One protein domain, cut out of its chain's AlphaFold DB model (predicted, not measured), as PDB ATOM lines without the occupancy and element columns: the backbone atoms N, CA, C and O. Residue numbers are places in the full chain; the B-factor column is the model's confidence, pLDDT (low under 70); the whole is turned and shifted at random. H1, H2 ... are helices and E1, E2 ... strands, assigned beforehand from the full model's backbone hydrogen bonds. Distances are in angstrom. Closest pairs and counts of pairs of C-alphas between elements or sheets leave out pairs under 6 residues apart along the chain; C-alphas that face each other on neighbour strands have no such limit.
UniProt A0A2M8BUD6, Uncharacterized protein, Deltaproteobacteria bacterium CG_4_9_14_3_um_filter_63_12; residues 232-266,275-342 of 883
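This is residues 232 to 266 and 275 to 342 of the 883 residues of an uncharacterized protein of Deltaproteobacteria bacterium CG_4_9_14_3_um_filter_63_12 (UniProt A0A2M8BUD6). This domain has little regular structure: it is an elongated body of loops holding one small two-stranded hairpin, E1 and E2, and two short helices, H1 and H2, apart from each other. H2 lies toward the end with Pro 341, and the opposite end holds Leu 275. The printed part has 103 residues, 15 in named elements, in the order H1, E1, E2, H2; the class is mixed, the sheet antiparallel. It is compact, with a radius of gyration of the C-alphas of 13.7 A, and spans 46 by 28 by 25 A.

H1 is residues 244 to 248, 6.1 A long, from C-alpha 244 at (40.480, 29.972, -14.936). E1 is residues 296 to 298, 6.8 A, and E2 residues 303 to 305, 6.6 A. H2, residues 334 to 337, 6.3 A, ends at C-alpha 337 (34.714, 15.414, -25.533).

Hairpin E1 and E2 is antiparallel at 159 degrees; N 296 and O 305 are 2.9 A apart, within hydrogen-bond range. H1 has its O i to N i+4 pair within range; H2 is too short for one. H1 is apart from E2 and H2.

Residues 267 to 274 are not printed, and C-alphas 266 and 275 are 10.0 A apart. The link E2 to H2 is long, 28 residues. Residues 276 to 278 have pLDDT under 70.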
ATOM      1  N   GLY A 232      48.310  35.390  -3.233       73.88
ATOM      2  CA  GLY A 232      49.482  35.689  -4.053       73.88
ATOM      3  C   GLY A 232      50.055  34.481  -4.804       73.88
ATOM      4  O   GLY A 232      51.128  34.600  -5.394       73.88
ATOM      5  N   ALA A 233      49.383  33.324  -4.798       82.12
ATOM      6  CA  ALA A 233      49.816  32.148  -5.549       82.12
ATOM      7  C   ALA A 233      49.478  32.304  -7.036       82.12
ATOM      8  O   ALA A 233      48.363  32.689  -7.369       82.12
ATOM      9  N   SER A 234      50.428  31.983  -7.921       85.69
ATOM     10  CA  SER A 234      50.302  32.141  -9.381       85.69
ATOM     11  C   SER A 234      50.577  30.858 -10.178       85.69
ATOM     12  O   SER A 234      50.835  30.922 -11.378       85.69
ATOM     13  N   ASN A 235      50.637  29.703  -9.509       87.56
ATOM     14  CA  ASN A 235      50.870  28.420 -10.169       87.56
ATOM     15  C   ASN A 235      49.532  27.808 -10.595       87.56
ATOM     16  O   ASN A 235      48.614  27.739  -9.784       87.56
ATOM     17  N   THR A 236      49.428  27.311 -11.824       89.81
ATOM     18  CA  THR A 236      48.230  26.616 -12.320       89.81
ATOM     19  C   THR A 236      47.949  25.312 -11.569       89.81
ATOM     20  O   THR A 236      46.800  24.890 -11.505       89.81
ATOM     21  N   ASP A 237      48.953  24.730 -10.903       89.50
ATOM     22  CA  ASP A 237      48.780  23.516 -10.095       89.50
ATOM     23  C   ASP A 237      47.955  23.740  -8.804       89.50
ATOM     24  O   ASP A 237      47.637  22.774  -8.108       89.50
ATOM     25  N   VAL A 238      47.616  24.989  -8.437       89.31
ATOM     26  CA  VAL A 238      46.693  25.270  -7.322       89.31
ATOM     27  C   VAL A 238      45.290  25.601  -7.821       89.31
ATOM     28  O   VAL A 238      45.104  26.413  -8.723       89.31
ATOM     29  N   VAL A 239      44.283  25.014  -7.170       89.25
ATOM     30  CA  VAL A 239      42.854  25.127  -7.526       89.25
ATOM     31  C   VAL A 239      42.365  26.579  -7.633       89.25
ATOM     32  O   VAL A 239      41.499  26.894  -8.444       89.25
ATOM     33  N   THR A 240      42.936  27.480  -6.831       85.81
ATOM     34  CA  THR A 240      42.609  28.914  -6.812       85.81
ATOM     35  C   THR A 240      43.123  29.698  -8.028       85.81
ATOM     36  O   THR A 240      42.731  30.850  -8.203       85.81
ATOM     37  N   VAL A 241      43.958  29.084  -8.875       88.19
ATOM     38  CA  VAL A 241      44.431  29.620 -10.161       88.19
ATOM     39  C   VAL A 241      43.977  28.692 -11.291       88.19
ATOM     40  O   VAL A 241      43.109  29.086 -12.062       88.19
ATOM     41  N   GLY A 242      44.464  27.445 -11.336       91.75
ATOM     42  CA  GLY A 242      43.955  26.379 -12.209       91.75
ATOM     43  C   GLY A 242      43.673  26.787 -13.658       91.75
ATOM     44  O   GLY A 242      44.400  27.575 -14.267       91.75
ATOM     45  N   ALA A 243      42.577  26.259 -14.203       92.12
ATOM     46  CA  ALA A 243      42.130  26.500 -15.569       92.12
ATOM     47  C   ALA A 243      41.319  27.798 -15.771       92.12
ATOM     48  O   ALA A 243      40.748  27.971 -16.850       92.12
ATOM     49  N   HIS A 244      41.279  28.736 -14.809       90.88
ATOM     50  CA  HIS A 244      40.480  29.972 -14.936       90.88
ATOM     51  C   HIS A 244      40.783  30.739 -16.234       90.88
ATOM     52  O   HIS A 244      39.858  31.129 -16.942       90.88
ATOM     53  N   GLN A 245      42.063  30.909 -16.584       88.25
ATOM     54  CA  GLN A 245      42.446  31.612 -17.818       88.25
ATOM     55  C   GLN A 245      41.955  30.888 -19.080       88.25
ATOM     56  O   GLN A 245      41.458  31.531 -19.995       88.25
ATOM     57  N   ARG A 246      41.995  29.547 -19.114       88.56
ATOM     58  CA  ARG A 246      41.512  28.759 -20.266       88.56
ATOM     59  C   ARG A 246      40.016  28.936 -20.528       88.56
ATOM     60  O   ARG A 246      39.601  28.884 -21.679       88.56
ATOM     61  N   HIS A 247      39.229  29.152 -19.477       90.31
ATOM     62  CA  HIS A 247      37.787  29.352 -19.596       90.31
ATOM     63  C   HIS A 247      37.440  30.815 -19.911       90.31
ATOM     64  O   HIS A 247      36.580  31.066 -20.748       90.31
ATOM     65  N   LEU A 248      38.119  31.788 -19.291       88.81
ATOM     66  CA  LEU A 248      37.762  33.213 -19.391       88.81
ATOM     67  C   LEU A 248      38.496  33.984 -20.509       88.81
ATOM     68  O   LEU A 248      38.042  35.061 -20.890       88.81
ATOM     69  N   GLU A 249      39.592  33.457 -21.069       87.00
ATOM     70  CA  GLU A 249      40.192  33.955 -22.325       87.00
ATOM     71  C   GLU A 249      39.638  33.232 -23.566       87.00
ATOM     72  O   GLU A 249      39.766  33.737 -24.682       87.00
ATOM     73  N   GLY A 250      38.997  32.075 -23.374       81.44
ATOM     74  CA  GLY A 250      38.667  31.137 -24.443       81.44
ATOM     75  C   GLY A 250      39.871  30.296 -24.886       81.44
ATOM     76  O   GLY A 250      40.979  30.383 -24.349       81.44
ATOM     77  N   GLY A 251      39.653  29.450 -25.888       84.31
ATOM     78  CA  GLY A 251      40.663  28.548 -26.435       84.31
ATOM     79  C   GLY A 251      40.329  28.100 -27.855       84.31
ATOM     80  O   GLY A 251      39.404  28.607 -28.476       84.31
ATOM     81  N   VAL A 252      41.065  27.111 -28.367       85.81
ATOM     82  CA  VAL A 252      40.939  26.645 -29.766       85.81
ATOM     83  C   VAL A 252      39.636  25.894 -30.079       85.81
ATOM     84  O   VAL A 252      39.370  25.618 -31.241       85.81
ATOM     85  N   VAL A 253      38.831  25.576 -29.060       87.44
ATOM     86  CA  VAL A 253      37.540  24.870 -29.185       87.44
ATOM     87  C   VAL A 253      36.338  25.686 -28.697       87.44
ATOM     88  O   VAL A 253      35.206  25.241 -28.869       87.44
ATOM     89  N   ARG A 254      36.545  26.845 -28.049       89.19
ATOM     90  CA  ARG A 254      35.439  27.674 -27.546       89.19
ATOM     91  C   ARG A 254      35.835  29.120 -27.247       89.19
ATOM     92  O   ARG A 254      36.928  29.388 -26.754       89.19
ATOM     93  N   ASN A 255      34.886  30.029 -27.452       89.62
ATOM     94  CA  ASN A 255      34.912  31.395 -26.921       89.62
ATOM     95  C   ASN A 255      34.871  31.437 -25.374       89.62
ATOM     96  O   ASN A 255      34.473  30.443 -24.752       89.62
ATOM     97  N   PRO A 256      35.228  32.587 -24.757       89.69
ATOM     98  CA  PRO A 256      35.138  32.807 -23.316       89.69
ATOM     99  C   PRO A 256      33.823  32.356 -22.664       89.69
ATOM    100  O   PRO A 256      32.738  32.473 -23.239       89.69
ATOM    101  N   ILE A 257      33.947  31.874 -21.432       88.62
ATOM    102  CA  ILE A 257      32.870  31.452 -20.531       88.62
ATOM    103  C   ILE A 257      32.679  32.532 -19.456       88.62
ATOM    104  O   ILE A 257      33.652  33.163 -19.026       88.62
ATOM    105  N   SER A 258      31.432  32.777 -19.049       88.94
ATOM    106  CA  SER A 258      31.103  33.832 -18.084       88.94
ATOM    107  C   SER A 258      31.278  33.330 -16.651       88.94
ATOM    108  O   SER A 258      31.227  32.133 -16.382       88.94
ATOM    109  N   CYS A 259      31.506  34.229 -15.692       86.88
ATOM    110  CA  CYS A 259      31.737  33.818 -14.301       86.88
ATOM    111  C   CYS A 259      30.514  33.103 -13.685       86.88
ATOM    112  O   CYS A 259      30.678  32.189 -12.877       86.88
ATOM    113  N   ASP A 260      29.309  33.501 -14.093       89.19
ATOM    114  CA  ASP A 260      28.017  32.945 -13.681       89.19
ATOM    115  C   ASP A 260      27.698  31.568 -14.286       89.19
ATOM    116  O   ASP A 260      26.777  30.901 -13.816       89.19
ATOM    117  N   ASP A 261      28.507  31.084 -15.237       90.81
ATOM    118  CA  ASP A 261      28.428  29.698 -15.708       90.81
ATOM    119  C   ASP A 261      28.951  28.683 -14.666       90.81
ATOM    120  O   ASP A 261      28.589  27.508 -14.758       90.81
ATOM    121  N   CYS A 262      29.761  29.117 -13.682       89.56
ATOM    122  CA  CYS A 262      30.390  28.247 -12.667       89.56
ATOM    123  C   CYS A 262      30.256  28.732 -11.204       89.56
ATOM    124  O   CYS A 262      30.383  27.933 -10.275       89.56
ATOM    125  N   HIS A 263      30.038  30.029 -10.953       89.06
ATOM    126  CA  HIS A 263      30.001  30.595  -9.598       89.06
ATOM    127  C   HIS A 263      28.963  31.707  -9.440       89.06
ATOM    128  O   HIS A 263      28.657  32.430 -10.383       89.06
ATOM    129  N   VAL A 264      28.437  31.893  -8.227       87.31
ATOM    130  CA  VAL A 264      27.545  33.028  -7.945       87.31
ATOM    131  C   VAL A 264      28.338  34.336  -8.043       87.31
ATOM    132  O   VAL A 264      29.252  34.578  -7.256       87.31
ATOM    133  N   VAL A 265      27.987  35.190  -9.008       86.19
ATOM    134  CA  VAL A 265      28.640  36.492  -9.212       86.19
ATOM    135  C   VAL A 265      27.969  37.556  -8.329       86.19
ATOM    136  O   VAL A 265      26.773  37.808  -8.499       86.19
ATOM    137  N   PRO A 266      28.699  38.204  -7.405       82.81
ATOM    138  CA  PRO A 266      28.152  39.265  -6.564       82.81
ATOM    139  C   PRO A 266      27.949  40.565  -7.356       82.81
ATOM    140  O   PRO A 266      28.692  40.876  -8.290       82.81
ATOM    141  N   LEU A 275      32.783  38.203   0.684       74.25
ATOM    142  CA  LEU A 275      33.972  38.387   1.527       74.25
ATOM    143  C   LEU A 275      33.946  37.451   2.744       74.25
ATOM    144  O   LEU A 275      33.710  37.875   3.877       74.25
ATOM    145  N   GLY A 276      34.182  36.158   2.504       66.56
ATOM    146  CA  GLY A 276      34.148  35.110   3.528       66.56
ATOM    147  C   GLY A 276      35.382  34.191   3.551       66.56
ATOM    148  O   GLY A 276      36.219  34.234   2.654       66.56
ATOM    149  N   PRO A 277      35.515  33.331   4.581       60.41
ATOM    150  CA  PRO A 277      36.572  32.318   4.667       60.41
ATOM    151  C   PRO A 277      36.267  31.029   3.874       60.41
ATOM    152  O   PRO A 277      37.065  30.092   3.911       60.41
ATOM    153  N   ALA A 278      35.107  30.946   3.218       62.72
ATOM    154  CA  ALA A 278      34.704  29.823   2.375       62.72
ATOM    155  C   ALA A 278      35.202  30.016   0.924       62.72
ATOM    156  O   ALA A 278      35.414  31.154   0.505       62.72
ATOM    157  N   PRO A 279      35.403  28.937   0.141       72.12
ATOM    158  CA  PRO A 279      35.529  29.065  -1.311       72.12
ATOM    159  C   PRO A 279      34.232  29.633  -1.911       72.12
ATOM    160  O   PRO A 279      33.171  29.491  -1.310       72.12
ATOM    161  N   ALA A 280      34.318  30.243  -3.096       75.50
ATOM    162  CA  ALA A 280      33.143  30.739  -3.809       75.50
ATOM    163  C   ALA A 280      32.135  29.607  -4.070       75.50
ATOM    164  O   ALA A 280      32.526  28.517  -4.498       75.50
ATOM    165  N   ASP A 281      30.851  29.879  -3.831       81.19
ATOM    166  CA  ASP A 281      29.778  28.912  -4.059       81.19
ATOM    167  C   ASP A 281      29.701  28.541  -5.545       81.19
ATOM    168  O   ASP A 281      29.704  29.411  -6.422       81.19
ATOM    169  N   MET A 282      29.654  27.237  -5.830       86.38
ATOM    170  CA  MET A 282      29.429  26.726  -7.182       86.38
ATOM    171  C   MET A 282      27.968  26.957  -7.579       86.38
ATOM    172  O   MET A 282      27.050  26.625  -6.828       86.38
ATOM    173  N   THR A 283      27.758  27.458  -8.788       88.69
ATOM    174  CA  THR A 283      26.477  27.391  -9.506       88.69
ATOM    175  C   THR A 283      26.774  26.923 -10.922       88.69
ATOM    176  O   THR A 283      27.928  26.949 -11.333       88.69
ATOM    177  N   TRP A 284      25.769  26.518 -11.686       91.62
ATOM    178  CA  TRP A 284      26.000  26.092 -13.061       91.62
ATOM    179  C   TRP A 284      25.103  26.845 -14.031       91.62
ATOM    180  O   TRP A 284      23.890  26.950 -13.827       91.62
ATOM    181  N   GLY A 285      25.717  27.363 -15.094       91.12
ATOM    182  CA  GLY A 285      25.019  27.964 -16.223       91.12
ATOM    183  C   GLY A 285      24.170  26.934 -16.967       91.12
ATOM    184  O   GLY A 285      24.346  25.719 -16.820       91.12
ATOM    185  N   THR A 286      23.239  27.407 -17.796       92.12
ATOM    186  CA  THR A 286      22.355  26.515 -18.564       92.12
ATOM    187  C   THR A 286      23.133  25.622 -19.522       92.12
ATOM    188  O   THR A 286      22.764  24.468 -19.696       92.12
ATOM    189  N   LEU A 287      24.227  26.127 -20.107       89.69
ATOM    190  CA  LEU A 287      25.015  25.371 -21.078       89.69
ATOM    191  C   LEU A 287      25.675  24.134 -20.455       89.69
ATOM    192  O   LEU A 287      25.639  23.070 -21.064       89.69
ATOM    193  N   GLY A 288      26.226  24.246 -19.241       92.19
ATOM    194  CA  GLY A 288      26.846  23.111 -18.546       92.19
ATOM    195  C   GLY A 288      25.863  21.975 -18.238       92.19
ATOM    196  O   GLY A 288      26.284  20.826 -18.186       92.19
ATOM    197  N   GLN A 289      24.574  22.306 -18.095       93.81
ATOM    198  CA  GLN A 289      23.444  21.399 -17.833       93.81
ATOM    199  C   GLN A 289      22.710  20.944 -19.113       93.81
ATOM    200  O   GLN A 289      21.615  20.381 -19.039       93.81
ATOM    201  N   THR A 290      23.249  21.241 -20.301       93.06
ATOM    202  CA  THR A 290      22.615  20.822 -21.563       93.06
ATOM    203  C   THR A 290      22.607  19.299 -21.671       93.06
ATOM    204  O   THR A 290      23.419  18.624 -21.043       93.06
ATOM    205  N   ASP A 291      21.671  18.759 -22.454       90.81
ATOM    206  CA  ASP A 291      21.613  17.325 -22.774       90.81
ATOM    207  C   ASP A 291      21.436  16.404 -21.541       90.81
ATOM    208  O   ASP A 291      21.768  15.224 -21.540       90.81
ATOM    209  N   GLY A 292      20.872  16.951 -20.458       91.75
ATOM    210  CA  GLY A 292      20.592  16.215 -19.220       91.75
ATOM    211  C   GLY A 292      21.769  16.111 -18.247       91.75
ATOM    212  O   GLY A 292      21.599  15.515 -17.181       91.75
ATOM    213  N   ALA A 293      22.914  16.717 -18.575       94.81
ATOM    214  CA  ALA A 293      24.083  16.800 -17.706       94.81
ATOM    215  C   ALA A 293      23.728  17.394 -16.328       94.81
ATOM    216  O   ALA A 293      22.985  18.380 -16.235       94.81
ATOM    217  N   SER A 294      24.284  16.836 -15.250       95.38
ATOM    218  CA  SER A 294      24.143  17.346 -13.874       95.38
ATOM    219  C   SER A 294      25.500  17.753 -13.267       95.38
ATOM    220  O   SER A 294      25.992  17.076 -12.360       95.38
ATOM    221  N   PRO A 295      26.089  18.890 -13.703       95.94
ATOM    222  CA  PRO A 295      27.441  19.314 -13.352       95.94
ATOM    223  C   PRO A 295      27.811  19.214 -11.872       95.94
ATOM    224  O   PRO A 295      27.129  19.731 -10.978       95.94
ATOM    225  N   ALA A 296      28.972  18.617 -11.626       94.12
ATOM    226  CA  ALA A 296      29.556  18.444 -10.310       94.12
ATOM    227  C   ALA A 296      31.019  18.908 -10.274       94.12
ATOM    228  O   ALA A 296      31.746  18.907 -11.270       94.12
ATOM    229  N   TRP A 297      31.442  19.325  -9.083       93.06
ATOM    230  CA  TRP A 297      32.789  19.805  -8.808       93.06
ATOM    231  C   TRP A 297      33.301  19.200  -7.500       93.06
ATOM    232  O   TRP A 297      32.782  19.497  -6.420       93.06
ATOM    233  N   ASP A 298      34.341  18.373  -7.597       93.38
ATOM    234  CA  ASP A 298      35.101  17.887  -6.452       93.38
ATOM    235  C   ASP A 298      36.304  18.806  -6.213       93.38
ATOM    236  O   ASP A 298      37.309  18.781  -6.930       93.38
ATOM    237  N   ARG A 299      36.207  19.617  -5.158       90.19
ATOM    238  CA  ARG A 299      37.264  20.552  -4.767       90.19
ATOM    239  C   ARG A 299      38.534  19.867  -4.254       90.19
ATOM    240  O   ARG A 299      39.611  20.438  -4.434       90.19
ATOM    241  N   ASP A 300      38.421  18.714  -3.601       91.19
ATOM    242  CA  ASP A 300      39.560  18.039  -2.968       91.19
ATOM    243  C   ASP A 300      40.418  17.311  -4.014       91.19
ATOM    244  O   ASP A 300      41.645  17.291  -3.897       91.19
ATOM    245  N   ASN A 301      39.784  16.787  -5.071       93.50
ATOM    246  CA  ASN A 301      40.460  16.184  -6.227       93.50
ATOM    247  C   ASN A 301      40.690  17.161  -7.397       93.50
ATOM    248  O   ASN A 301      41.355  16.807  -8.369       93.50
ATOM    249  N   ALA A 302      40.179  18.394  -7.294       94.12
ATOM    250  CA  ALA A 302      40.189  19.408  -8.348       94.12
ATOM    251  C   ALA A 302      39.566  18.919  -9.671       94.12
ATOM    252  O   ALA A 302      40.078  19.229 -10.748       94.12
ATOM    253  N   GLN A 303      38.486  18.139  -9.589       95.50
ATOM    254  CA  GLN A 303      37.896  17.415 -10.716       95.50
ATOM    255  C   GLN A 303      36.488  17.935 -11.032       95.50
ATOM    256  O   GLN A 303      35.647  18.064 -10.140       95.50
ATOM    257  N   CYS A 304      36.227  18.209 -12.309       94.50
ATOM    258  CA  CYS A 304      34.877  18.424 -12.828       94.50
ATOM    259  C   CYS A 304      34.292  17.078 -13.275       94.50
ATOM    260  O   CYS A 304      35.022  16.261 -13.834       94.50
ATOM    261  N   SER A 305      32.990  16.864 -13.107       95.50
ATOM    262  CA  SER A 305      32.288  15.709 -13.682       95.50
ATOM    263  C   SER A 305      30.855  16.065 -14.076       95.50
ATOM    264  O   SER A 305      30.309  17.069 -13.619       95.50
ATOM    265  N   ASP A 306      30.274  15.265 -14.972       94.94
ATOM    266  CA  ASP A 306      28.912  15.442 -15.496       94.94
ATOM    267  C   ASP A 306      28.634  16.848 -16.083       94.94
ATOM    268  O   ASP A 306      27.570  17.433 -15.905       94.94
ATOM    269  N   VAL A 307      29.634  17.430 -16.763       93.94
ATOM    270  CA  VAL A 307      29.537  18.742 -17.422       93.94
ATOM    271  C   VAL A 307      29.419  18.565 -18.935       93.94
ATOM    272  O   VAL A 307      30.324  18.012 -19.562       93.94
ATOM    273  N   TYR A 308      28.364  19.115 -19.545       93.00
ATOM    274  CA  TYR A 308      28.145  19.062 -21.000       93.00
ATOM    275  C   TYR A 308      29.358  19.560 -21.811       93.00
ATOM    276  O   TYR A 308      29.828  18.887 -22.723       93.00
ATOM    277  N   CYS A 309      29.944  20.702 -21.425       90.38
ATOM    278  CA  CYS A 309      31.126  21.284 -22.081       90.38
ATOM    279  C   CYS A 309      32.402  20.420 -21.992       90.38
ATOM    280  O   CYS A 309      33.412  20.759 -22.611       90.38
ATOM    281  N   HIS A 310      32.383  19.352 -21.195       92.25
ATOM    282  CA  HIS A 310      33.459  18.369 -21.070       92.25
ATOM    283  C   HIS A 310      33.065  17.006 -21.660       92.25
ATOM    284  O   HIS A 310      33.768  16.025 -21.459       92.25
ATOM    285  N   GLY A 311      31.956  16.939 -22.406       91.56
ATOM    286  CA  GLY A 311      31.541  15.744 -23.134       91.56
ATOM    287  C   GLY A 311      30.821  14.688 -22.304       91.56
ATOM    288  O   GLY A 311      30.643  13.578 -22.782       91.56
ATOM    289  N   ALA A 312      30.399  14.988 -21.072       92.12
ATOM    290  CA  ALA A 312      29.879  13.961 -20.165       92.12
ATOM    291  C   ALA A 312      28.616  13.223 -20.657       92.12
ATOM    292  O   ALA A 312      28.391  12.084 -20.253       92.12
ATOM    293  N   THR A 313      27.831  13.850 -21.534       90.81
ATOM    294  CA  THR A 313      26.650  13.258 -22.185       90.81
ATOM    295  C   THR A 313      26.892  12.898 -23.656       90.81
ATOM    296  O   THR A 313      26.007  12.347 -24.301       90.81
ATOM    297  N   LEU A 314      28.080  13.195 -24.199       90.06
ATOM    298  CA  LEU A 314      28.398  13.015 -25.612       90.06
ATOM    299  C   LEU A 314      29.072  11.660 -25.856       90.06
ATOM    300  O   LEU A 314      30.078  11.309 -25.233       90.06
ATOM    301  N   ASP A 315      28.546  10.908 -26.818       88.81
ATOM    302  CA  ASP A 315      29.041   9.568 -27.112       88.81
ATOM    303  C   ASP A 315      30.485   9.556 -27.647       88.81
ATOM    304  O   ASP A 315      30.875  10.311 -28.544       88.81
ATOM    305  N   GLY A 316      31.285   8.630 -27.113       87.44
ATOM    306  CA  GLY A 316      32.666   8.380 -27.541       87.44
ATOM    307  C   GLY A 316      33.726   9.332 -26.972       87.44
ATOM    308  O   GLY A 316      34.881   9.216 -27.375       87.44
ATOM    309  N   GLY A 317      33.373  10.244 -26.059       88.81
ATOM    310  CA  GLY A 317      34.340  11.094 -25.356       88.81
ATOM    311  C   GLY A 317      35.240  10.309 -24.391       88.81
ATOM    312  O   GLY A 317      34.765   9.531 -23.565       88.81
ATOM    313  N   GLU A 318      36.554  10.521 -24.476       90.06
ATOM    314  CA  GLU A 318      37.564   9.823 -23.669       90.06
ATOM    315  C   GLU A 318      37.829  10.486 -22.301       90.06
ATOM    316  O   GLU A 318      38.339   9.823 -21.400       90.06
ATOM    317  N   GLN A 319      37.526  11.782 -22.130       89.25
ATOM    318  CA  GLN A 319      38.016  12.611 -21.013       89.25
ATOM    319  C   GLN A 319      36.896  13.425 -20.332       89.25
ATOM    320  O   GLN A 319      37.031  14.625 -20.098       89.25
ATOM    321  N   THR A 320      35.801  12.752 -19.972       92.06
ATOM    322  CA  THR A 320      34.574  13.366 -19.427       92.06
ATOM    323  C   THR A 320      34.659  13.870 -17.980       92.06
ATOM    324  O   THR A 320      33.769  14.594 -17.529       92.06
ATOM    325  N   GLU A 321      35.738  13.550 -17.254       94.06
ATOM    326  CA  GLU A 321      35.986  14.024 -15.882       94.06
ATOM    327  C   GLU A 321      37.326  14.790 -15.741       94.06
ATOM    328  O   GLU A 321      38.268  14.303 -15.098       94.06
ATOM    329  N   PRO A 322      37.476  15.972 -16.371       94.75
ATOM    330  CA  PRO A 322      38.747  16.685 -16.433       94.75
ATOM    331  C   PRO A 322      39.215  17.245 -15.080       94.75
ATOM    332  O   PRO A 322      38.435  17.733 -14.260       94.75
ATOM    333  N   ILE A 323      40.538  17.255 -14.892       95.06
ATOM    334  CA  ILE A 323      41.216  17.854 -13.735       95.06
ATOM    335  C   ILE A 323      41.526  19.329 -14.032       95.06
ATOM    336  O   ILE A 323      42.209  19.653 -15.004       95.06
ATOM    337  N   TRP A 324      41.057  20.225 -13.164       93.75
ATOM    338  CA  TRP A 324      41.130  21.689 -13.277       93.75
ATOM    339  C   TRP A 324      42.544  22.274 -13.199       93.75
ATOM    340  O   TRP A 324      42.794  23.384 -13.669       93.75
ATOM    341  N   THR A 325      43.474  21.560 -12.569       94.12
ATOM    342  CA  THR A 325      44.873  21.981 -12.388       94.12
ATOM    343  C   THR A 325      45.819  21.427 -13.459       94.12
ATOM    344  O   THR A 325      46.988  21.805 -13.486       94.12
ATOM    345  N   THR A 326      45.329  20.592 -14.380       92.56
ATOM    346  CA  THR A 326      46.126  20.008 -15.468       92.56
ATOM    347  C   THR A 326      45.895  20.787 -16.768       92.56
ATOM    348  O   THR A 326      44.811  20.775 -17.344       92.56
ATOM    349  N   LEU A 327      46.915  21.529 -17.217       88.88
ATOM    350  CA  LEU A 327      46.836  22.468 -18.354       88.88
ATOM    351  C   LEU A 327      47.813  22.127 -19.503       88.88
ATOM    352  O   LEU A 327      48.161  22.996 -20.309       88.88
ATOM    353  N   ASP A 328      48.259  20.872 -19.591       87.44
ATOM    354  CA  ASP A 328      49.242  20.398 -20.581       87.44
ATOM    355  C   ASP A 328      48.685  20.214 -22.009       87.44
ATOM    356  O   ASP A 328      49.454  20.039 -22.954       87.44
ATOM    357  N   GLY A 329      47.361  20.311 -22.174       83.06
ATOM    358  CA  GLY A 329      46.652  20.172 -23.449       83.06
ATOM    359  C   GLY A 329      46.064  18.781 -23.710       83.06
ATOM    360  O   GLY A 329      45.338  18.620 -24.686       83.06
ATOM    361  N   THR A 330      46.304  17.793 -22.842       85.81
ATOM    362  CA  THR A 330      45.807  16.411 -23.019       85.81
ATOM    363  C   THR A 330      44.287  16.260 -22.882       85.81
ATOM    364  O   THR A 330      43.730  15.269 -23.339       85.81
ATOM    365  N   GLN A 331      43.610  17.244 -22.285       89.19
ATOM    366  CA  GLN A 331      42.163  17.249 -22.014       89.19
ATOM    367  C   GLN A 331      41.333  18.056 -23.032       89.19
ATOM    368  O   GLN A 331      40.159  18.313 -22.789       89.19
ATOM    369  N   VAL A 332      41.938  18.516 -24.134       85.88
ATOM    370  CA  VAL A 332      41.270  19.338 -25.170       85.88
ATOM    371  C   VAL A 332      41.537  18.829 -26.593       85.88
ATOM    372  O   VAL A 332      41.557  19.607 -27.545       85.88
ATOM    373  N   ALA A 333      41.772  17.523 -26.746       85.94
ATOM    374  CA  ALA A 333      41.764  16.871 -28.056       85.94
ATOM    375  C   ALA A 333      40.313  16.630 -28.514       85.94
ATOM    376  O   ALA A 333      39.409  16.582 -27.685       85.94
ATOM    377  N   CYS A 334      40.070  16.425 -29.812       82.94
ATOM    378  CA  CYS A 334      38.707  16.183 -30.310       82.94
ATOM    379  C   CYS A 334      38.059  14.960 -29.634       82.94
ATOM    380  O   CYS A 334      36.932  15.054 -29.153       82.94
ATOM    381  N   SER A 335      38.819  13.865 -29.485       88.31
ATOM    382  CA  SER A 335      38.379  12.652 -28.781       88.31
ATOM    383  C   SER A 335      38.131  12.847 -27.282       88.31
ATOM    384  O   SER A 335      37.516  11.995 -26.654       88.31
ATOM    385  N   SER A 336      38.576  13.956 -26.676       89.81
ATOM    386  CA  SER A 336      38.365  14.220 -25.247       89.81
ATOM    387  C   SER A 336      36.886  14.418 -24.906       89.81
ATOM    388  O   SER A 336      36.463  13.966 -23.845       89.81
ATOM    389  N   CYS A 337      36.112  15.053 -25.795       89.62
ATOM    390  CA  CYS A 337      34.714  15.414 -25.533       89.62
ATOM    391  C   CYS A 337      33.701  14.515 -26.254       89.62
ATOM    392  O   CYS A 337      32.650  14.241 -25.696       89.62
ATOM    393  N   HIS A 338      33.981  14.069 -27.476       91.88
ATOM    394  CA  HIS A 338      33.103  13.188 -28.254       91.88
ATOM    395  C   HIS A 338      33.955  12.277 -29.143       91.88
ATOM    396  O   HIS A 338      35.129  12.567 -29.373       91.88
ATOM    397  N   GLY A 339      33.389  11.197 -29.687       89.25
ATOM    398  CA  GLY A 339      34.121  10.345 -30.631       89.25
ATOM    399  C   GLY A 339      34.619  11.136 -31.852       89.25
ATOM    400  O   GLY A 339      34.004  12.127 -32.251       89.25
ATOM    401  N   PHE A 340      35.730  10.717 -32.462       86.81
ATOM    402  CA  PHE A 340      36.280  11.370 -33.656       86.81
ATOM    403  C   PHE A 340      36.465  10.381 -34.830       86.81
ATOM    404  O   PHE A 340      37.508   9.723 -34.898       86.81
ATOM    405  N   PRO A 341      35.491  10.275 -35.761       86.25
ATOM    406  CA  PRO A 341      34.137  10.847 -35.693       86.25
ATOM    407  C   PRO A 341      33.289  10.204 -34.574       86.25
ATOM    408  O   PRO A 341      33.693   9.173 -34.023       86.25
ATOM    409  N   PRO A 342      32.140  10.794 -34.189       86.56
ATOM    410  CA  PRO A 342      31.260  10.193 -33.188       86.56
ATOM    411  C   PRO A 342      30.714   8.831 -33.657       86.56
ATOM    412  O   PRO A 342      30.895   8.459 -34.818       86.56
TER     413      PRO A 342